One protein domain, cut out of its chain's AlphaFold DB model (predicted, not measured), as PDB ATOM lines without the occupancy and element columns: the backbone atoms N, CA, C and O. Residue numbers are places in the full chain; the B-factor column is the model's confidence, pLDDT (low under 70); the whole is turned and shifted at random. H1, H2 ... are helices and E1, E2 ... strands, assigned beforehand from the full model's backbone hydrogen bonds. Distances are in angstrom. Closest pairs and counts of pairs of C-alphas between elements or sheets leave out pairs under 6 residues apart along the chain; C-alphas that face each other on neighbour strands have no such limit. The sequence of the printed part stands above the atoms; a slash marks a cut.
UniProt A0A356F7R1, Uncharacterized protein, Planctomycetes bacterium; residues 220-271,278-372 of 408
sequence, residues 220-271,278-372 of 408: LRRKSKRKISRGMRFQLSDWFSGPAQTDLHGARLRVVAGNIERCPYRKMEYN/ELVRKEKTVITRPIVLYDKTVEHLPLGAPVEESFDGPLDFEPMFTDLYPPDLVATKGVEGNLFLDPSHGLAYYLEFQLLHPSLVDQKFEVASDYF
ATOM      1  N   LEU A 220     112.750 -35.619  46.983       82.50
ATOM      2  CA  LEU A 220     113.383 -36.553  47.922       82.50
ATOM      3  C   LEU A 220     114.147 -35.868  49.066       82.50
ATOM      4  O   LEU A 220     114.480 -36.496  50.071       82.50
ATOM      5  N   ARG A 221     114.471 -34.570  48.945       80.69
ATOM      6  CA  ARG A 221     115.208 -33.859  50.001       80.69
ATOM      7  C   ARG A 221     114.418 -33.899  51.308       80.69
ATOM      8  O   ARG A 221     113.293 -33.413  51.380       80.69
ATOM      9  N   ARG A 222     115.062 -34.385  52.374       70.31
ATOM     10  CA  ARG A 222     114.445 -34.576  53.702       70.31
ATOM     11  C   ARG A 222     113.722 -33.339  54.243       70.31
ATOM     12  O   ARG A 222     112.653 -33.483  54.814       70.31
ATOM     13  N   LYS A 223     114.285 -32.141  54.041       70.19
ATOM     14  CA  LYS A 223     113.735 -30.856  54.522       70.19
ATOM     15  C   LYS A 223     112.807 -30.158  53.519       70.19
ATOM     16  O   LYS A 223     112.549 -28.963  53.642       70.19
ATOM     17  N   SER A 224     112.371 -30.857  52.477       76.88
ATOM     18  CA  SER A 224     111.518 -30.261  51.461       76.88
ATOM     19  C   SER A 224     110.079 -30.137  51.948       76.88
ATOM     20  O   SER A 224     109.529 -31.082  52.500       76.88
ATOM     21  N   LYS A 225     109.453 -28.990  51.673       75.38
ATOM     22  CA  LYS A 225     107.994 -28.822  51.787       75.38
ATOM     23  C   LYS A 225     107.241 -29.428  50.595       75.38
ATOM     24  O   LYS A 225     106.023 -29.493  50.610       75.38
ATOM     25  N   ARG A 226     107.973 -29.846  49.559       84.62
ATOM     26  CA  ARG A 226     107.471 -30.477  48.335       84.62
ATOM     27  C   ARG A 226     107.407 -31.991  48.513       84.62
ATOM     28  O   ARG A 226     108.199 -32.725  47.924       84.62
ATOM     29  N   LYS A 227     106.539 -32.430  49.413       88.50
ATOM     30  CA  LYS A 227     106.280 -33.836  49.712       88.50
ATOM     31  C   LYS A 227     104.780 -34.071  49.696       88.50
ATOM     32  O   LYS A 227     104.045 -33.159  50.062       88.50
ATOM     33  N   ILE A 228     104.355 -35.271  49.310       90.31
ATOM     34  CA  ILE A 228     102.953 -35.685  49.319       90.31
ATOM     35  C   ILE A 228     102.408 -35.451  50.725       90.31
ATOM     36  O   ILE A 228     102.945 -35.955  51.717       90.31
ATOM     37  N   SER A 229     101.376 -34.624  50.791       90.38
ATOM     38  CA  SER A 229     100.741 -34.186  52.020       90.38
ATOM     39  C   SER A 229      99.236 -34.090  51.816       90.38
ATOM     40  O   SER A 229      98.731 -34.197  50.698       90.38
ATOM     41  N   ARG A 230      98.526 -33.929  52.927       88.75
ATOM     42  CA  ARG A 230      97.073 -33.857  52.981       88.75
ATOM     43  C   ARG A 230      96.531 -32.728  52.096       88.75
ATOM     44  O   ARG A 230      97.120 -31.647  52.062       88.75
ATOM     45  N   GLY A 231      95.441 -32.988  51.376       86.94
ATOM     46  CA  GLY A 231      94.834 -32.060  50.420       86.94
ATOM     47  C   GLY A 231      95.653 -31.766  49.155       86.94
ATOM     48  O   GLY A 231      95.258 -30.901  48.370       86.94
ATOM     49  N   MET A 232      96.794 -32.432  48.929       90.62
ATOM     50  CA  MET A 232      97.512 -32.288  47.661       90.62
ATOM     51  C   MET A 232      96.775 -33.006  46.537       90.62
ATOM     52  O   MET A 232      96.373 -34.161  46.675       90.62
ATOM     53  N   ARG A 233      96.686 -32.323  45.397       92.56
ATOM     54  CA  ARG A 233      96.127 -32.845  44.155       92.56
ATOM     55  C   ARG A 233      97.149 -32.705  43.041       92.56
ATOM     56  O   ARG A 233      97.828 -31.682  42.957       92.56
ATOM     57  N   PHE A 234      97.244 -33.728  42.210       92.25
ATOM     58  CA  PHE A 234      98.064 -33.737  41.000       92.25
ATOM     59  C   PHE A 234      97.208 -34.155  39.819       92.25
ATOM     60  O   PHE A 234      96.197 -34.825  40.010       92.25
ATOM     61  N   GLN A 235      97.629 -33.804  38.609       92.75
ATOM     62  CA  GLN A 235      97.072 -34.452  37.431       92.75
ATOM     63  C   GLN A 235      97.798 -35.772  37.205       92.75
ATOM     64  O   GLN A 235      99.007 -35.881  37.424       92.75
ATOM     65  N   LEU A 236      97.079 -36.798  36.758       92.56
ATOM     66  CA  LEU A 236      97.708 -38.081  36.433       92.56
ATOM     67  C   LEU A 236      98.748 -37.962  35.318       92.56
ATOM     68  O   LEU A 236      99.774 -38.637  35.380       92.56
ATOM     69  N   SER A 237      98.552 -37.031  34.386       90.50
ATOM     70  CA  SER A 237      99.525 -36.653  33.353       90.50
ATOM     71  C   SER A 237     100.880 -36.186  33.909       90.50
ATOM     72  O   SER A 237     101.902 -36.224  33.218       90.50
ATOM     73  N   ASP A 238     100.925 -35.729  35.164       90.88
ATOM     74  CA  ASP A 238     102.184 -35.364  35.816       90.88
ATOM     75  C   ASP A 238     103.002 -36.613  36.176       90.88
ATOM     76  O   ASP A 238     104.234 -36.576  36.144       90.88
ATOM     77  N   TRP A 239     102.314 -37.718  36.483       91.44
ATOM     78  CA  TRP A 239     102.888 -38.989  36.923       91.44
ATOM     79  C   TRP A 239     103.092 -40.001  35.800       91.44
ATOM     80  O   TRP A 239     103.935 -40.888  35.920       91.44
ATOM     81  N   PHE A 240     102.314 -39.900  34.731       90.75
ATOM     82  CA  PHE A 240     102.243 -40.895  33.673       90.75
ATOM     83  C   PHE A 240     102.218 -40.196  32.319       90.75
ATOM     84  O   PHE A 240     101.336 -39.381  32.055       90.75
ATOM     85  N   SER A 241     103.216 -40.482  31.484       90.44
ATOM     86  CA  SER A 241     103.386 -39.793  30.205       90.44
ATOM     87  C   SER A 241     104.047 -40.676  29.160       90.44
ATOM     88  O   SER A 241     104.816 -41.581  29.496       90.44
ATOM     89  N   GLY A 242     103.822 -40.344  27.895       89.00
ATOM     90  CA  GLY A 242     104.517 -40.934  26.759       89.00
ATOM     91  C   GLY A 242     103.565 -41.519  25.719       89.00
ATOM     92  O   GLY A 242     102.381 -41.721  25.982       89.00
ATOM     93  N   PRO A 243     104.075 -41.797  24.511       87.94
ATOM     94  CA  PRO A 243     103.267 -42.387  23.460       87.94
ATOM     95  C   PRO A 243     103.030 -43.874  23.737       87.94
ATOM     96  O   PRO A 243     103.951 -44.589  24.144       87.94
ATOM     97  N   ALA A 244     101.831 -44.365  23.442       85.00
ATOM     98  CA  ALA A 244     101.595 -45.801  23.388       85.00
ATOM     99  C   ALA A 244     102.389 -46.432  22.237       85.00
ATOM    100  O   ALA A 244     102.281 -46.016  21.085       85.00
ATOM    101  N   GLN A 245     103.210 -47.437  22.541       79.69
ATOM    102  CA  GLN A 245     104.040 -48.132  21.544       79.69
ATOM    103  C   GLN A 245     103.287 -49.239  20.800       79.69
ATOM    104  O   GLN A 245     103.790 -49.775  19.817       79.69
ATOM    105  N   THR A 246     102.083 -49.568  21.255       75.38
ATOM    106  CA  THR A 246     101.167 -50.514  20.622       75.38
ATOM    107  C   THR A 246      99.747 -49.983  20.731       75.38
ATOM    108  O   THR A 246      99.476 -49.089  21.529       75.38
ATOM    109  N   ASP A 247      98.849 -50.538  19.925       81.94
ATOM    110  CA  ASP A 247      97.420 -50.324  20.097       81.94
ATOM    111  C   ASP A 247      96.956 -50.959  21.417       81.94
ATOM    112  O   ASP A 247      97.268 -52.128  21.676       81.94
ATOM    113  N   LEU A 248      96.272 -50.191  22.268       82.31
ATOM    114  CA  LEU A 248      95.823 -50.644  23.586       82.31
ATOM    115  C   LEU A 248      94.301 -50.681  23.634       82.31
ATOM    116  O   LEU A 248      93.637 -49.654  23.498       82.31
ATOM    117  N   HIS A 249      93.744 -51.861  23.887       86.69
ATOM    118  CA  HIS A 249      92.303 -52.055  24.022       86.69
ATOM    119  C   HIS A 249      91.968 -52.446  25.458       86.69
ATOM    120  O   HIS A 249      92.456 -53.453  25.966       86.69
ATOM    121  N   GLY A 250      91.120 -51.653  26.113       87.12
ATOM    122  CA  GLY A 250      90.730 -51.893  27.503       87.12
ATOM    123  C   GLY A 250      91.851 -51.638  28.517       87.12
ATOM    124  O   GLY A 250      91.874 -52.281  29.564       87.12
ATOM    125  N   ALA A 251      92.785 -50.727  28.226       88.75
ATOM    126  CA  ALA A 251      93.830 -50.350  29.175       88.75
ATOM    127  C   ALA A 251      93.220 -49.667  30.405       88.75
ATOM    128  O   ALA A 251      92.441 -48.720  30.279       88.75
ATOM    129  N   ARG A 252      93.597 -50.114  31.600       92.12
ATOM    130  CA  ARG A 252      93.081 -49.594  32.867       92.12
ATOM    131  C   ARG A 252      94.211 -49.021  33.703       92.12
ATOM    132  O   ARG A 252      95.126 -49.743  34.079       92.12
ATOM    133  N   LEU A 253      94.137 -47.735  34.026       92.88
ATOM    134  CA  LEU A 253      95.048 -47.103  34.971       92.88
ATOM    135  C   LEU A 253      94.390 -47.069  36.347       92.88
ATOM    136  O   LEU A 253      93.344 -46.440  36.531       92.88
ATOM    137  N   ARG A 254      95.031 -47.718  37.315       94.06
ATOM    138  CA  ARG A 254      94.628 -47.724  38.717       94.06
ATOM    139  C   ARG A 254      95.741 -47.139  39.579       94.06
ATOM    140  O   ARG A 254      96.913 -47.444  39.386       94.06
ATOM    141  N   VAL A 255      95.373 -46.312  40.550       95.06
ATOM    142  CA  VAL A 255      96.291 -45.821  41.583       95.06
ATOM    143  C   VAL A 255      95.819 -46.342  42.927       95.06
ATOM    144  O   VAL A 255      94.690 -46.077  43.344       95.06
ATOM    145  N   VAL A 256      96.687 -47.091  43.595       94.88
ATOM    146  CA  VAL A 256      96.387 -47.766  44.855       94.88
ATOM    147  C   VAL A 256      97.321 -47.250  45.930       94.88
ATOM    148  O   VAL A 256      98.528 -47.151  45.725       94.88
ATOM    149  N   ALA A 257      96.770 -46.951  47.098       95.06
ATOM    150  CA  ALA A 257      97.544 -46.685  48.298       95.06
ATOM    151  C   ALA A 257      97.207 -47.712  49.380       95.06
ATOM    152  O   ALA A 257      96.202 -48.407  49.299       95.06
ATOM    153  N   GLY A 258      98.043 -47.835  50.401       93.81
ATOM    154  CA  GLY A 258      97.780 -48.755  51.505       93.81
ATOM    155  C   GLY A 258      98.714 -48.530  52.676       93.81
ATOM    156  O   GLY A 258      99.703 -47.801  52.570       93.81
ATOM    157  N   ASN A 259      98.419 -49.168  53.801       93.19
ATOM    158  CA  ASN A 259      99.396 -49.303  54.867       93.19
ATOM    159  C   ASN A 259     100.407 -50.392  54.497       93.19
ATOM    160  O   ASN A 259     100.069 -51.358  53.826       93.19
ATOM    161  N   ILE A 260     101.661 -50.249  54.911       92.12
ATOM    162  CA  ILE A 260     102.682 -51.279  54.694       92.12
ATOM    163  C   ILE A 260     103.328 -51.643  56.020       92.12
ATOM    164  O   ILE A 260     103.899 -50.800  56.713       92.12
ATOM    165  N   GLU A 261     103.222 -52.916  56.375       93.00
ATOM    166  CA  GLU A 261     103.895 -53.508  57.519       93.00
ATOM    167  C   GLU A 261     105.303 -53.921  57.104       93.00
ATOM    168  O   GLU A 261     105.478 -54.709  56.171       93.00
ATOM    169  N   ARG A 262     106.314 -53.401  57.803       90.38
ATOM    170  CA  ARG A 262     107.721 -53.729  57.555       90.38
ATOM    171  C   ARG A 262     108.306 -54.465  58.747       90.38
ATOM    172  O   ARG A 262     108.303 -53.962  59.876       90.38
ATOM    173  N   CYS A 263     108.819 -55.665  58.493       87.31
ATOM    174  CA  CYS A 263     109.424 -56.515  59.505       87.31
ATOM    175  C   CYS A 263     110.742 -57.119  59.001       87.31
ATOM    176  O   CYS A 263     110.736 -58.015  58.149       87.31
ATOM    177  N   PRO A 264     111.886 -56.748  59.591       87.50
ATOM    178  CA  PRO A 264     113.131 -57.432  59.338       87.50
ATOM    179  C   PRO A 264     113.249 -58.682  60.210       87.50
ATOM    180  O   PRO A 264     112.932 -58.684  61.401       87.50
ATOM    181  N   TYR A 265     113.778 -59.748  59.630       87.50
ATOM    182  CA  TYR A 265     114.039 -61.011  60.307       87.50
ATOM    183  C   TYR A 265     115.399 -61.561  59.888       87.50
ATOM    184  O   TYR A 265     115.981 -61.147  58.885       87.50
ATOM    185  N   ARG A 266     115.953 -62.470  60.686       87.94
ATOM    186  CA  ARG A 266     117.218 -63.137  60.362       87.94
ATOM    187  C   ARG A 266     116.944 -64.513  59.769       87.94
ATOM    188  O   ARG A 266     116.091 -65.233  60.286       87.94
ATOM    189  N   LYS A 267     117.658 -64.874  58.706       86.69
ATOM    190  CA  LYS A 267     117.586 -66.187  58.059       86.69
ATOM    191  C   LYS A 267     119.003 -66.686  57.794       86.69
ATOM    192  O   LYS A 267     119.829 -65.913  57.327       86.69
ATOM    193  N   MET A 268     119.265 -67.957  58.092       83.25
ATOM    194  CA  MET A 268     120.495 -68.608  57.641       83.25
ATOM    195  C   MET A 268     120.411 -68.869  56.140       83.25
ATOM    196  O   MET A 268     119.440 -69.472  55.670       83.25
ATOM    197  N   GLU A 269     121.413 -68.410  55.403       84.38
ATOM    198  CA  GLU A 269     121.619 -68.744  54.000       84.38
ATOM    199  C   GLU A 269     122.896 -69.555  53.859       84.38
ATOM    200  O   GLU A 269     123.926 -69.209  54.425       84.38
ATOM    201  N   TYR A 270     122.800 -70.651  53.115       77.75
ATOM    202  CA  TYR A 270     123.926 -71.525  52.831       77.75
ATOM    203  C   TYR A 270     124.390 -71.225  51.418       77.75
ATOM    204  O   TYR A 270     123.589 -71.271  50.479       77.75
ATOM    205  N   ASN A 271     125.663 -70.884  51.275       73.19
ATOM    206  CA  ASN A 271     126.244 -70.640  49.971       73.19
ATOM    207  C   ASN A 271     126.669 -71.986  49.375       73.19
ATOM    208  O   ASN A 271     127.296 -72.792  50.047       73.19
ATOM    209  N   GLU A 278     125.633 -68.306  56.510       81.69
ATOM    210  CA  GLU A 278     125.674 -66.918  56.976       81.69
ATOM    211  C   GLU A 278     124.293 -66.468  57.476       81.69
ATOM    212  O   GLU A 278     123.255 -66.696  56.845       81.69
ATOM    213  N   LEU A 279     124.264 -65.791  58.627       82.44
ATOM    214  CA  LEU A 279     123.034 -65.227  59.172       82.44
ATOM    215  C   LEU A 279     122.726 -63.879  58.509       82.44
ATOM    216  O   LEU A 279     123.140 -62.822  58.989       82.44
ATOM    217  N   VAL A 280     121.926 -63.909  57.449       84.81
ATOM    218  CA  VAL A 280     121.555 -62.724  56.673       84.81
ATOM    219  C   VAL A 280     120.289 -62.076  57.239       84.81
ATOM    220  O   VAL A 280     119.338 -62.739  57.675       84.81
ATOM    221  N   ARG A 281     120.252 -60.739  57.240       83.56
ATOM    222  CA  ARG A 281     119.044 -59.973  57.564       83.56
ATOM    223  C   ARG A 281     118.182 -59.839  56.312       83.56
ATOM    224  O   ARG A 281     118.592 -59.203  55.348       83.56
ATOM    225  N   LYS A 282     116.971 -60.383  56.368       85.38
ATOM    226  CA  LYS A 282     115.930 -60.217  55.353       85.38
ATOM    227  C   LYS A 282     114.843 -59.279  55.849       85.38
ATOM    228  O   LYS A 282     114.733 -59.013  57.046       85.38
ATOM    229  N   GLU A 283     114.037 -58.791  54.921       84.19
ATOM    230  CA  GLU A 283     112.869 -57.974  55.205       84.19
ATOM    231  C   GLU A 283     111.638 -58.635  54.603       84.19
ATOM    232  O   GLU A 283     111.675 -59.134  53.479       84.19
ATOM    233  N   LYS A 284     110.560 -58.670  55.382       85.00
ATOM    234  CA  LYS A 284     109.234 -59.002  54.897       85.00
ATOM    235  C   LYS A 284     108.375 -57.753  54.956       85.00
ATOM    236  O   LYS A 284     108.240 -57.139  56.015       85.00
ATOM    237  N   THR A 285     107.800 -57.418  53.811       87.50
ATOM    238  CA  THR A 285     106.880 -56.305  53.634       87.50
ATOM    239  C   THR A 285     105.515 -56.846  53.238       87.50
ATOM    240  O   THR A 285     105.419 -57.654  52.313       87.50
ATOM    241  N   VAL A 286     104.468 -56.429  53.942       89.50
ATOM    242  CA  VAL A 286     103.085 -56.802  53.623       89.50
ATOM    243  C   VAL A 286     102.252 -55.540  53.564       89.50
ATOM    244  O   VAL A 286     102.218 -54.772  54.522       89.50
ATOM    245  N   ILE A 287     101.599 -55.320  52.430       89.88
ATOM    246  CA  ILE A 287     100.664 -54.212  52.281       89.88
ATOM    247  C   ILE A 287      99.341 -54.648  52.904       89.88
ATOM    248  O   ILE A 287      98.867 -55.763  52.685       89.88
ATOM    249  N   THR A 288      98.766 -53.780  53.717       89.25
ATOM    250  CA  THR A 288      97.495 -53.973  54.399       89.25
ATOM    251  C   THR A 288      96.589 -52.787  54.129       89.25
ATOM    252  O   THR A 288      97.050 -51.686  53.826       89.25
ATOM    253  N   ARG A 289      95.276 -53.020  54.229       90.81
ATOM    254  CA  ARG A 289      94.256 -51.971  54.106       90.81
ATOM    255  C   ARG A 289      94.426 -51.115  52.831       90.81
ATOM    256  O   ARG A 289      94.681 -49.916  52.929       90.81
ATOM    257  N   PRO A 290      94.349 -51.723  51.636       92.56
ATOM    258  CA  PRO A 290      94.473 -50.978  50.395       92.56
ATOM    259  C   PRO A 290      93.264 -50.065  50.183       92.56
ATOM    260  O   PRO A 290      92.132 -50.421  50.509       92.56
ATOM    261  N   ILE A 291      93.514 -48.907  49.588       93.81
ATOM    262  CA  ILE A 291      92.519 -47.954  49.112       93.81
ATOM    263  C   ILE A 291      92.788 -47.657  47.638       93.81
ATOM    264  O   ILE A 291      93.944 -47.585  47.210       93.81
ATOM    265  N   VAL A 292      91.731 -47.465  46.858       94.19
ATOM    266  CA  VAL A 292      91.843 -47.073  45.448       94.19
ATOM    267  C   VAL A 292      91.635 -45.567  45.354       94.19
ATOM    268  O   VAL A 292      90.568 -45.066  45.692       94.19
ATOM    269  N   LEU A 293      92.670 -44.844  44.926       94.19
ATOM    270  CA  LEU A 293      92.629 -43.387  44.769       94.19
ATOM    271  C   LEU A 293      92.104 -42.975  43.396       94.19
ATOM    272  O   LEU A 293      91.517 -41.909  43.240       94.19
ATOM    273  N   TYR A 294      92.346 -43.815  42.394       94.81
ATOM    274  CA  TYR A 294      91.918 -43.578  41.028       94.81
ATOM    275  C   TYR A 294      91.764 -44.898  40.289       94.81
ATOM    276  O   TYR A 294      92.568 -45.814  40.477       94.81
ATOM    277  N   ASP A 295      90.757 -44.977  39.426       94.31
ATOM    278  CA  ASP A 295      90.516 -46.132  38.575       94.31
ATOM    279  C   ASP A 295      89.779 -45.698  37.302       94.31
ATOM    280  O   ASP A 295      88.631 -45.253  37.362       94.31
ATOM    281  N   LYS A 296      90.448 -45.783  36.148       94.38
ATOM    282  CA  LYS A 296      89.852 -45.475  34.841       94.38
ATOM    283  C   LYS A 296      90.284 -46.513  33.823       94.38
ATOM    284  O   LYS A 296      91.477 -46.763  33.657       94.38
ATOM    285  N   THR A 297      89.313 -47.040  33.088       93.75
ATOM    286  CA  THR A 297      89.542 -47.885  31.914       93.75
ATOM    287  C   THR A 297      89.280 -47.078  30.651       93.75
ATOM    288  O   THR A 297      88.276 -46.373  30.557       93.75
ATOM    289  N   VAL A 298      90.181 -47.186  29.681       91.19
ATOM    290  CA  VAL A 298      90.053 -46.608  28.345       91.19
ATOM    291  C   VAL A 298      89.771 -47.745  27.372       91.19
ATOM    292  O   VAL A 298      90.512 -48.725  27.319       91.19
ATOM    293  N   GLU A 299      88.683 -47.628  26.611       90.19
ATOM    294  CA  GLU A 299      88.262 -48.669  25.667       90.19
ATOM    295  C   GLU A 299      89.297 -48.891  24.562       90.19
ATOM    296  O   GLU A 299      89.608 -50.031  24.218       90.19
ATOM    297  N   HIS A 300      89.855 -47.803  24.029       90.31
ATOM    298  CA  HIS A 300      90.821 -47.843  22.942       90.31
ATOM    299  C   HIS A 300      91.780 -46.658  23.016       90.31
ATOM    300  O   HIS A 300      91.342 -45.512  23.108       90.31
ATOM    301  N   LEU A 301      93.080 -46.942  22.967       87.44
ATOM    302  CA  LEU A 301      94.140 -45.948  22.890       87.44
ATOM    303  C   LEU A 301      95.066 -46.303  21.718       87.44
ATOM    304  O   LEU A 301      95.786 -47.302  21.799       87.44
ATOM    305  N   PRO A 302      95.033 -45.518  20.624       87.69
ATOM    306  CA  PRO A 302      95.692 -45.905  19.389       87.69
ATOM    307  C   PRO A 302      97.216 -45.822  19.492       87.69
ATOM    308  O   PRO A 302      97.772 -45.024  20.249       87.69
ATOM    309  N   LEU A 303      97.896 -46.615  18.659       85.12
ATOM    310  CA  LEU A 303      99.350 -46.573  18.497       85.12
ATOM    311  C   LEU A 303      99.844 -45.128  18.297       85.12
ATOM    312  O   LEU A 303      99.392 -44.418  17.400       85.12
ATOM    313  N   GLY A 304     100.819 -44.721  19.104       84.12
ATOM    314  CA  GLY A 304     101.440 -43.401  19.065       84.12
ATOM    315  C   GLY A 304     100.663 -42.306  19.796       84.12
ATOM    316  O   GLY A 304     101.195 -41.205  19.931       84.12
ATOM    317  N   ALA A 305      99.449 -42.580  20.288       88.56
ATOM    318  CA  ALA A 305      98.687 -41.595  21.043       88.56
ATOM    319  C   ALA A 305      99.340 -41.304  22.405       88.56
ATOM    320  O   ALA A 305      99.840 -42.230  23.056       88.56
ATOM    321  N   PRO A 306      99.336 -40.037  22.846       89.88
ATOM    322  CA  PRO A 306      99.813 -39.660  24.170       89.88
ATOM    323  C   PRO A 306      98.851 -40.182  25.245       89.88
ATOM    324  O   PRO A 306      97.654 -39.886  25.237       89.88
ATOM    325  N   VAL A 307      99.368 -40.969  26.189       88.50
ATOM    326  CA  VAL A 307      98.524 -41.571  27.234       88.50
ATOM    327  C   VAL A 307      97.981 -40.539  28.217       88.50
ATOM    328  O   VAL A 307      96.891 -40.711  28.758       88.50
ATOM    329  N   GLU A 308      98.716 -39.448  28.416       89.50
ATOM    330  CA  GLU A 308      98.350 -38.346  29.301       89.50
ATOM    331  C   GLU A 308      97.031 -37.665  28.908       89.50
ATOM    332  O   GLU A 308      96.322 -37.179  29.783       89.50
ATOM    333  N   GLU A 309      96.663 -37.677  27.623       89.12
ATOM    334  CA  GLU A 309      95.385 -37.124  27.156       89.12
ATOM    335  C   GLU A 309      94.205 -38.035  27.517       89.12
ATOM    336  O   GLU A 309      93.099 -37.568  27.775       89.12
ATOM    337  N   SER A 310      94.436 -39.348  27.559       88.31
ATOM    338  CA  SER A 310      93.400 -40.328  27.899       88.31
ATOM    339  C   SER A 310      93.253 -40.534  29.410       88.31
ATOM    340  O   SER A 310      92.183 -40.927  29.881       88.31
ATOM    341  N   PHE A 311      94.299 -40.245  30.188       89.31
ATOM    342  CA  PHE A 311      94.326 -40.326  31.650       89.31
ATOM    343  C   PHE A 311      94.597 -38.948  32.272       89.31
ATOM    344  O   PHE A 311      95.589 -38.738  32.964       89.31
ATOM    345  N   ASP A 312      93.681 -38.014  32.040       85.75
ATOM    346  CA  ASP A 312      93.750 -36.595  32.417       85.75
ATOM    347  C   ASP A 312      93.092 -36.258  33.772       85.75
ATOM    348  O   ASP A 312      92.952 -35.089  34.147       85.75
ATOM    349  N   GLY A 313      92.663 -37.280  34.514       89.94
ATOM    350  CA  GLY A 313      91.926 -37.115  35.762       89.94
ATOM    351  C   GLY A 313      92.777 -36.570  36.920       89.94
ATOM    352  O   GLY A 313      93.986 -36.830  36.983       89.94
ATOM    353  N   PRO A 314      92.144 -35.866  37.880       93.75
ATOM    354  CA  PRO A 314      92.812 -35.448  39.100       93.75
ATOM    355  C   PRO A 314      93.044 -36.645  40.025       93.75
ATOM    356  O   PRO A 314      92.145 -37.448  40.276       93.75
ATOM    357  N   LEU A 315      94.245 -36.719  40.584       94.50
ATOM    358  CA  LEU A 315      94.614 -37.628  41.658       94.50
ATOM    359  C   LEU A 315      94.575 -36.867  42.988       94.50
ATOM    360  O   LEU A 315      95.420 -36.002  43.238       94.50
ATOM    361  N   ASP A 316      93.587 -37.186  43.825       94.00
ATOM    362  CA  ASP A 316      93.440 -36.629  45.172       94.00
ATOM    363  C   ASP A 316      94.064 -37.566  46.214       94.00
ATOM    364  O   ASP A 316      93.716 -38.744  46.301       94.00
ATOM    365  N   PHE A 317      94.992 -37.039  47.013       93.62
ATOM    366  CA  PHE A 317      95.651 -37.792  48.076       93.62
ATOM    367  C   PHE A 317      94.931 -37.708  49.428       93.62
ATOM    368  O   PHE A 317      95.333 -38.414  50.351       93.62
ATOM    369  N   GLU A 318      93.881 -36.891  49.575       92.25
ATOM    370  CA  GLU A 318      93.118 -36.769  50.828       92.25
ATOM    371  C   GLU A 318      92.695 -38.126  51.430       92.25
ATOM    372  O   GLU A 318      92.951 -38.320  52.624       92.25
ATOM    373  N   PRO A 319      92.178 -39.107  50.652       92.69
ATOM    374  CA  PRO A 319      91.766 -40.402  51.198       92.69
ATOM    375  C   PRO A 319      92.888 -41.167  51.915       92.69
ATOM    376  O   PRO A 319      92.632 -41.892  52.875       92.69
ATOM    377  N   MET A 320      94.154 -40.975  51.515       93.00
ATOM    378  CA  MET A 320      95.290 -41.599  52.207       93.00
ATOM    379  C   MET A 320      95.402 -41.139  53.658       93.00
ATOM    380  O   MET A 320      95.817 -41.912  54.513       93.00
ATOM    381  N   PHE A 321      95.058 -39.884  53.943       91.06
ATOM    382  CA  PHE A 321      95.220 -39.288  55.268       91.06
ATOM    383  C   PHE A 321      93.979 -39.450  56.150       91.06
ATOM    384  O   PHE A 321      94.068 -39.222  57.359       91.06
ATOM    385  N   THR A 322      92.839 -39.830  55.570       89.50
ATOM    386  CA  THR A 322      91.597 -40.097  56.306       89.50
ATOM    387  C   THR A 322      91.411 -41.580  56.610       89.50
ATOM    388  O   THR A 322      90.962 -41.919  57.708       89.50
ATOM    389  N   ASP A 323      91.777 -42.455  55.668       90.75
ATOM    390  CA  ASP A 323      91.369 -43.860  55.711       90.75
ATOM    391  C   ASP A 323      92.510 -44.815  56.083       90.75
ATOM    392  O   ASP A 323      92.259 -45.907  56.603       90.75
ATOM    393  N   LEU A 324      93.769 -44.414  55.873       92.56
ATOM    394  CA  LEU A 324      94.934 -45.197  56.289       92.56
ATOM    395  C   LEU A 324      95.377 -44.833  57.705       92.56
ATOM    396  O   LEU A 324      95.230 -43.701  58.171       92.56
ATOM    397  N   TYR A 325      96.012 -45.795  58.372       91.06
ATOM    398  CA  TYR A 325      96.717 -45.504  59.613       91.06
ATOM    399  C   TYR A 325      97.896 -44.558  59.349       91.06
ATOM    400  O   TYR A 325      98.617 -44.738  58.358       91.06
ATOM    401  N   PRO A 326      98.141 -43.580  60.238       90.88
ATOM    402  CA  PRO A 326      99.339 -42.767  60.166       90.88
ATOM    403  C   PRO A 326     100.581 -43.631  60.408       90.88
ATOM    404  O   PRO A 326     100.493 -44.668  61.069       90.88
ATOM    405  N   PRO A 327     101.760 -43.206  59.929       90.31
ATOM    406  CA  PRO A 327     102.985 -43.926  60.224       90.31
ATOM    407  C   PRO A 327     103.254 -43.910  61.729       90.31
ATOM    408  O   PRO A 327     103.157 -42.865  62.383       90.31
ATOM    409  N   ASP A 328     103.590 -45.068  62.286       87.81
ATOM    410  CA  ASP A 328     103.775 -45.197  63.726       87.81
ATOM    411  C   ASP A 328     105.136 -44.640  64.189       87.81
ATOM    412  O   ASP A 328     106.038 -44.336  63.398       87.81
ATOM    413  N   LEU A 329     105.317 -44.497  65.505       83.38
ATOM    414  CA  LEU A 329     106.588 -44.012  66.054       83.38
ATOM    415  C   LEU A 329     107.769 -44.935  65.715       83.38
ATOM    416  O   LEU A 329     108.893 -44.455  65.609       83.38
ATOM    417  N   VAL A 330     107.554 -46.244  65.536       82.69
ATOM    418  CA  VAL A 330     108.607 -47.190  65.138       82.69
ATOM    419  C   VAL A 330     109.033 -46.986  63.688       82.69
ATOM    420  O   VAL A 330     110.240 -47.055  63.414       82.69
ATOM    421  N   ALA A 331     108.077 -46.687  62.809       81.00
ATOM    422  CA  ALA A 331     108.294 -46.357  61.407       81.00
ATOM    423  C   ALA A 331     108.759 -44.916  61.167       81.00
ATOM    424  O   ALA A 331     109.057 -44.564  60.030       81.00
ATOM    425  N   THR A 332     108.870 -44.071  62.195       81.69
ATOM    426  CA  THR A 332     109.336 -42.684  62.049       81.69
ATOM    427  C   THR A 332     110.634 -42.421  62.809       81.69
ATOM    428  O   THR A 332     110.939 -43.005  63.850       81.69
ATOM    429  N   LYS A 333     111.460 -41.534  62.256       78.25
ATOM    430  CA  LYS A 333     112.702 -41.041  62.863       78.25
ATOM    431  C   LYS A 333     112.771 -39.526  62.731       78.25
ATOM    432  O   LYS A 333     112.243 -38.955  61.783       78.25
ATOM    433  N   GLY A 334     113.483 -38.892  63.660       69.25
ATOM    434  CA  GLY A 334     113.707 -37.449  63.674       69.25
ATOM    435  C   GLY A 334     113.173 -36.781  64.937       69.25
ATOM    436  O   GLY A 334     112.806 -37.447  65.900       69.25
ATOM    437  N   VAL A 335     113.176 -35.452  64.925       63.19
ATOM    438  CA  VAL A 335     112.666 -34.593  66.003       63.19
ATOM    439  C   VAL A 335     111.550 -33.735  65.414       63.19
ATOM    440  O   VAL A 335     111.580 -33.460  64.213       63.19
ATOM    441  N   GLU A 336     110.569 -33.354  66.236       62.62
ATOM    442  CA  GLU A 336     109.414 -32.518  65.875       62.62
ATOM    443  C   GLU A 336     109.751 -31.470  64.792       62.62
ATOM    444  O   GLU A 336     110.685 -30.680  64.927       62.62
ATOM    445  N   GLY A 337     109.027 -31.519  63.666       61.06
ATOM    446  CA  GLY A 337     109.262 -30.670  62.489       61.06
ATOM    447  C   GLY A 337     110.222 -31.237  61.429       61.06
ATOM    448  O   GLY A 337     110.305 -30.679  60.340       61.06
ATOM    449  N   ASN A 338     110.911 -32.351  61.701       68.88
ATOM    450  CA  ASN A 338     111.770 -33.075  60.752       68.88
ATOM    451  C   ASN A 338     111.608 -34.601  60.906       68.88
ATOM    452  O   ASN A 338     112.590 -35.310  61.151       68.88
ATOM    453  N   LEU A 339     110.376 -35.107  60.788       71.12
ATOM    454  CA  LEU A 339     110.110 -36.549  60.770       71.12
ATOM    455  C   LEU A 339     110.289 -37.125  59.360       71.12
ATOM    456  O   LEU A 339     109.920 -36.504  58.365       71.12
ATOM    457  N   PHE A 340     110.840 -38.331  59.278       75.19
ATOM    458  CA  PHE A 340     110.951 -39.117  58.048       75.19
ATOM    459  C   PHE A 340     110.660 -40.591  58.335       75.19
ATOM    460  O   PHE A 340     110.796 -41.035  59.480       75.19
ATOM    461  N   LEU A 341     110.265 -41.343  57.304       76.31
ATOM    462  CA  LEU A 341     110.017 -42.773  57.440       76.31
ATOM    463  C   LEU A 341     111.330 -43.550  57.566       76.31
ATOM    464  O   LEU A 341     112.247 -43.405  56.760       76.31
ATOM    465  N   ASP A 342     111.420 -44.385  58.593       75.50
ATOM    466  CA  ASP A 342     112.434 -45.418  58.720       75.50
ATOM    467  C   ASP A 342     111.967 -46.634  57.925       75.50
ATOM    468  O   ASP A 342     110.974 -47.251  58.313       75.50
ATOM    469  N   PRO A 343     112.664 -47.035  56.851       71.12
ATOM    470  CA  PRO A 343     112.175 -48.125  56.035       71.12
ATOM    471  C   PRO A 343     112.243 -49.479  56.736       71.12
ATOM    472  O   PRO A 343     111.711 -50.438  56.217       71.12
ATOM    473  N   SER A 344     112.876 -49.575  57.906       77.56
ATOM    474  CA  SER A 344     113.231 -50.875  58.460       77.56
ATOM    475  C   SER A 344     112.151 -51.581  59.279       77.56
ATOM    476  O   SER A 344     112.238 -52.796  59.388       77.56
ATOM    477  N   HIS A 345     111.232 -50.876  59.948       85.94
ATOM    478  CA  HIS A 345     110.275 -51.494  60.879       85.94
ATOM    479  C   HIS A 345     108.999 -50.670  61.016       85.94
ATOM    480  O   HIS A 345     109.070 -49.445  60.978       85.94
ATOM    481  N   GLY A 346     107.904 -51.335  61.371       89.62
ATOM    482  CA  GLY A 346     106.671 -50.688  61.817       89.62
ATOM    483  C   GLY A 346     105.639 -50.570  60.704       89.62
ATOM    484  O   GLY A 346     105.717 -51.274  59.695       89.62
ATOM    485  N   LEU A 347     104.662 -49.700  60.928       91.12
ATOM    486  CA  LEU A 347     103.568 -49.421  60.015       91.12
ATOM    487  C   LEU A 347     103.861 -48.118  59.272       91.12
ATOM    488  O   LEU A 347     103.957 -47.052  59.879       91.12
ATOM    489  N   ALA A 348     104.007 -48.206  57.956       90.81
ATOM    490  CA  ALA A 348     104.168 -47.061  57.069       90.81
ATOM    491  C   ALA A 348     103.026 -47.029  56.039       90.81
ATOM    492  O   ALA A 348     101.983 -47.664  56.221       90.81
ATOM    493  N   TYR A 349     103.220 -46.289  54.953       90.19
ATOM    494  CA  TYR A 349     102.301 -46.223  53.821       90.19
ATOM    495  C   TYR A 349     103.008 -46.597  52.517       90.19
ATOM    496  O   TYR A 349     104.235 -46.530  52.402       90.19
ATOM    497  N   TYR A 350     102.192 -46.988  51.553       91.62
ATOM    498  CA  TYR A 350     102.543 -47.460  50.227       91.62
ATOM    499  C   TYR A 350     101.643 -46.768  49.199       91.62
ATOM    500  O   TYR A 350     100.493 -46.443  49.502       91.62
ATOM    501  N   LEU A 351     102.182 -46.529  48.005       94.44
ATOM    502  CA  LEU A 351     101.479 -45.961  46.859       94.44
ATOM    503  C   LEU A 351     102.061 -46.578  45.593       94.44
ATOM    504  O   LEU A 351     103.276 -46.533  45.387       94.44
ATOM    505  N   GLU A 352     101.195 -47.095  44.739       94.69
ATOM    506  CA  GLU A 352     101.565 -47.697  43.467       94.69
ATOM    507  C   GLU A 352     100.618 -47.249  42.360       94.69
ATOM    508  O   GLU A 352      99.401 -47.166  42.534       94.69
ATOM    509  N   PHE A 353     101.209 -46.978  41.203       94.06
ATOM    510  CA  PHE A 353     100.500 -46.776  39.953       94.06
ATOM    511  C   PHE A 353     100.547 -48.077  39.160       94.06
ATOM    512  O   PHE A 353     101.617 -48.666  38.997       94.06
ATOM    513  N   GLN A 354      99.394 -48.516  38.674       92.44
ATOM    514  CA  GLN A 354      99.207 -49.776  37.970       92.44
ATOM    515  C   GLN A 354      98.557 -49.492  36.618       92.44
ATOM    516  O   GLN A 354      97.410 -49.050  36.560       92.44
ATOM    517  N   LEU A 355      99.279 -49.745  35.532       90.19
ATOM    518  CA  LEU A 355      98.706 -49.818  34.193       90.19
ATOM    519  C   LEU A 355      98.430 -51.286  33.883       90.19
ATOM    520  O   LEU A 355      99.359 -52.056  33.645       90.19
ATOM    521  N   LEU A 356      97.151 -51.639  33.916       88.44
ATOM    522  CA  LEU A 356      96.653 -52.991  33.725       88.44
ATOM    523  C   LEU A 356      96.168 -53.176  32.291       88.44
ATOM    524  O   LEU A 356      95.499 -52.290  31.742       88.44
ATOM    525  N   HIS A 357      96.469 -54.325  31.690       85.50
ATOM    526  CA  HIS A 357      96.015 -54.629  30.337       85.50
ATOM    527  C   HIS A 357      95.624 -56.107  30.186       85.50
ATOM    528  O   HIS A 357      96.386 -56.983  30.575       85.50
ATOM    529  N   PRO A 358      94.488 -56.428  29.538       80.75
ATOM    530  CA  PRO A 358      93.982 -57.805  29.466       80.75
ATOM    531  C   PRO A 358      94.884 -58.782  28.691       80.75
ATOM    532  O   PRO A 358      94.751 -59.993  28.812       80.75
ATOM    533  N   SER A 359      95.775 -58.274  27.837       74.38
ATOM    534  CA  SER A 359      96.608 -59.108  26.951       74.38
ATOM    535  C   SER A 359      98.105 -58.807  27.015       74.38
ATOM    536  O   SER A 359      98.888 -59.460  26.323       74.38
ATOM    537  N   LEU A 360      98.514 -57.805  27.795       75.31
ATOM    538  CA  LEU A 360      99.901 -57.342  27.880       75.31
ATOM    539  C   LEU A 360     100.334 -57.368  29.338       75.31
ATOM    540  O   LEU A 360      99.494 -57.290  30.220       75.31
ATOM    541  N   VAL A 361     101.643 -57.460  29.562       76.69
ATOM    542  CA  VAL A 361     102.208 -57.439  30.912       76.69
ATOM    543  C   VAL A 361     101.881 -56.109  31.584       76.69
ATOM    544  O   VAL A 361     102.184 -55.044  31.036       76.69
ATOM    545  N   ASP A 362     101.308 -56.189  32.779       84.19
ATOM    546  CA  ASP A 362     100.985 -55.024  33.593       84.19
ATOM    547  C   ASP A 362     102.244 -54.226  33.957       84.19
ATOM    548  O   ASP A 362     103.290 -54.777  34.318       84.19
ATOM    549  N   GLN A 363     102.136 -52.898  33.934       84.12
ATOM    550  CA  GLN A 363     103.201 -52.020  34.412       84.12
ATOM    551  C   GLN A 363     102.868 -51.480  35.792       84.12
ATOM    552  O   GLN A 363     101.774 -50.967  36.027       84.12
ATOM    553  N   LYS A 364     103.845 -51.548  36.697       87.81
ATOM    554  CA  LYS A 364     103.707 -51.081  38.076       87.81
ATOM    555  C   LYS A 364     104.810 -50.096  38.424       87.81
ATOM    556  O   LYS A 364     105.969 -50.297  38.058       87.81
ATOM    557  N   PHE A 365     104.451 -49.046  39.149       90.56
ATOM    558  CA  PHE A 365     105.383 -48.052  39.660       90.56
ATOM    559  C   PHE A 365     105.085 -47.736  41.124       90.56
ATOM    560  O   PHE A 365     104.120 -47.039  41.436       90.56
ATOM    561  N   GLU A 366     105.938 -48.239  42.016       91.62
ATOM    562  CA  GLU A 366     105.890 -47.931  43.445       91.62
ATOM    563  C   GLU A 366     106.573 -46.585  43.730       91.62
ATOM    564  O   GLU A 366     107.740 -46.359  43.392       91.62
ATOM    565  N   VAL A 367     105.854 -45.686  44.404       91.25
ATOM    566  CA  VAL A 367     106.397 -44.390  44.817       91.25
ATOM    567  C   VAL A 367     107.242 -44.558  46.074       91.25
ATOM    568  O   VAL A 367     106.770 -45.002  47.120       91.25
ATOM    569  N   ALA A 368     108.497 -44.114  46.004       88.38
ATOM    570  CA  ALA A 368     109.410 -44.168  47.139       88.38
ATOM    571  C   ALA A 368     108.855 -43.417  48.367       88.38
ATOM    572  O   ALA A 368     108.440 -42.259  48.283       88.38
ATOM    573  N   SER A 369     108.961 -44.041  49.543       84.56
ATOM    574  CA  SER A 369     108.452 -43.506  50.816       84.56
ATOM    575  C   SER A 369     109.025 -42.137  51.213       84.56
ATOM    576  O   SER A 369     108.434 -41.418  52.016       84.56
ATOM    577  N   ASP A 370     110.167 -41.744  50.646       85.12
ATOM    578  CA  ASP A 370     110.802 -40.449  50.911       85.12
ATOM    579  C   ASP A 370     110.027 -39.253  50.338       85.12
ATOM    580  O   ASP A 370     110.216 -38.125  50.813       85.12
ATOM    581  N   TYR A 371     109.133 -39.486  49.371       89.06
ATOM    582  CA  TYR A 371     108.296 -38.448  48.767       89.06
ATOM    583  C   TYR A 371     107.148 -37.974  49.650       89.06
ATOM    584  O   TYR A 371     106.525 -36.968  49.328       89.06
ATOM    585  N   PHE A 372     106.885 -38.638  50.767       88.69
ATOM    586  CA  PHE A 372     105.747 -38.343  51.626       88.69
ATOM    587  C   PHE A 372     106.159 -37.560  52.871       88.69
ATOM    588  O   PHE A 372     107.264 -37.733  53.398       88.69
TER     589      PHE A 372
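Overview. This is residues 220 to 271 and 278 to 372 of the 408 residues of an uncharacterized protein of Planctomycetes bacterium (UniProt A0A356F7R1). A long, twisted antiparallel sheet makes the body, and its two longest strands, E2 and E3, run on past E5 and E6 as a two-stranded arm that ends at a cut. The small ribbon of E1 and E4 and three short helices sit by the body, with H3 over the sheet. The printed part has 147 residues, with elements in the order E1 H1 E2 E3 H2 E4 H3 E5 E6; the large sheet has the order E3, E2, E5, E6. The class is mostly strand, and the whole is loose, with a radius of gyration of the C-alphas of 18.2 A and spans of 50 by 45 by 26 A.

Along the chain. E1 is residues 233 to 235, beginning at C-alpha 233 (96.127, -32.845, 44.155), and H1 is 236 to 239. E2, 248 to 271, is 45.0 A long; E3, 278 to 301, is 51.0 A. H2 is 307 to 310, E4 is 314 to 316 and H3 is 318 to 323. E5, 346 to 356, is 29.9 A; E6, 363 to 366, ends at C-alpha 366 (105.890, -47.931, 43.445).

Arrangement. E3 and E2 are antiparallel, with N 261 and O 286 at 2.8 A; E2 and E5 likewise, with N 256 and O 352 at 2.9 A. The hairpin E5 and E6 has N 353 and O 365 at 2.9 A. H3 is over E2, only just, with 4 C-alphas on E2 and 2 on E3, at a height over the sheet of 9.2 A. H1 and H2 touch, C-alphas 237 and 308 being closest at 4.5 A; each only grazes the sheet. E1 and E4 are antiparallel, with N 315 and O 234 at 2.8 A. In H3 every O i to N i+4 pair is within hydrogen-bond range; H1 and H2 are too short for one.

Size, cuts and confidence. The C-alphas farthest apart, of Glu 278 and Pro 302, are 52.5 A apart. Residues 272 to 277 are not printed; C-alphas 271 and 278 are 8.0 A apart. The link from H3 to E5 is long, and residues 334 to 338 have pLDDT under 70.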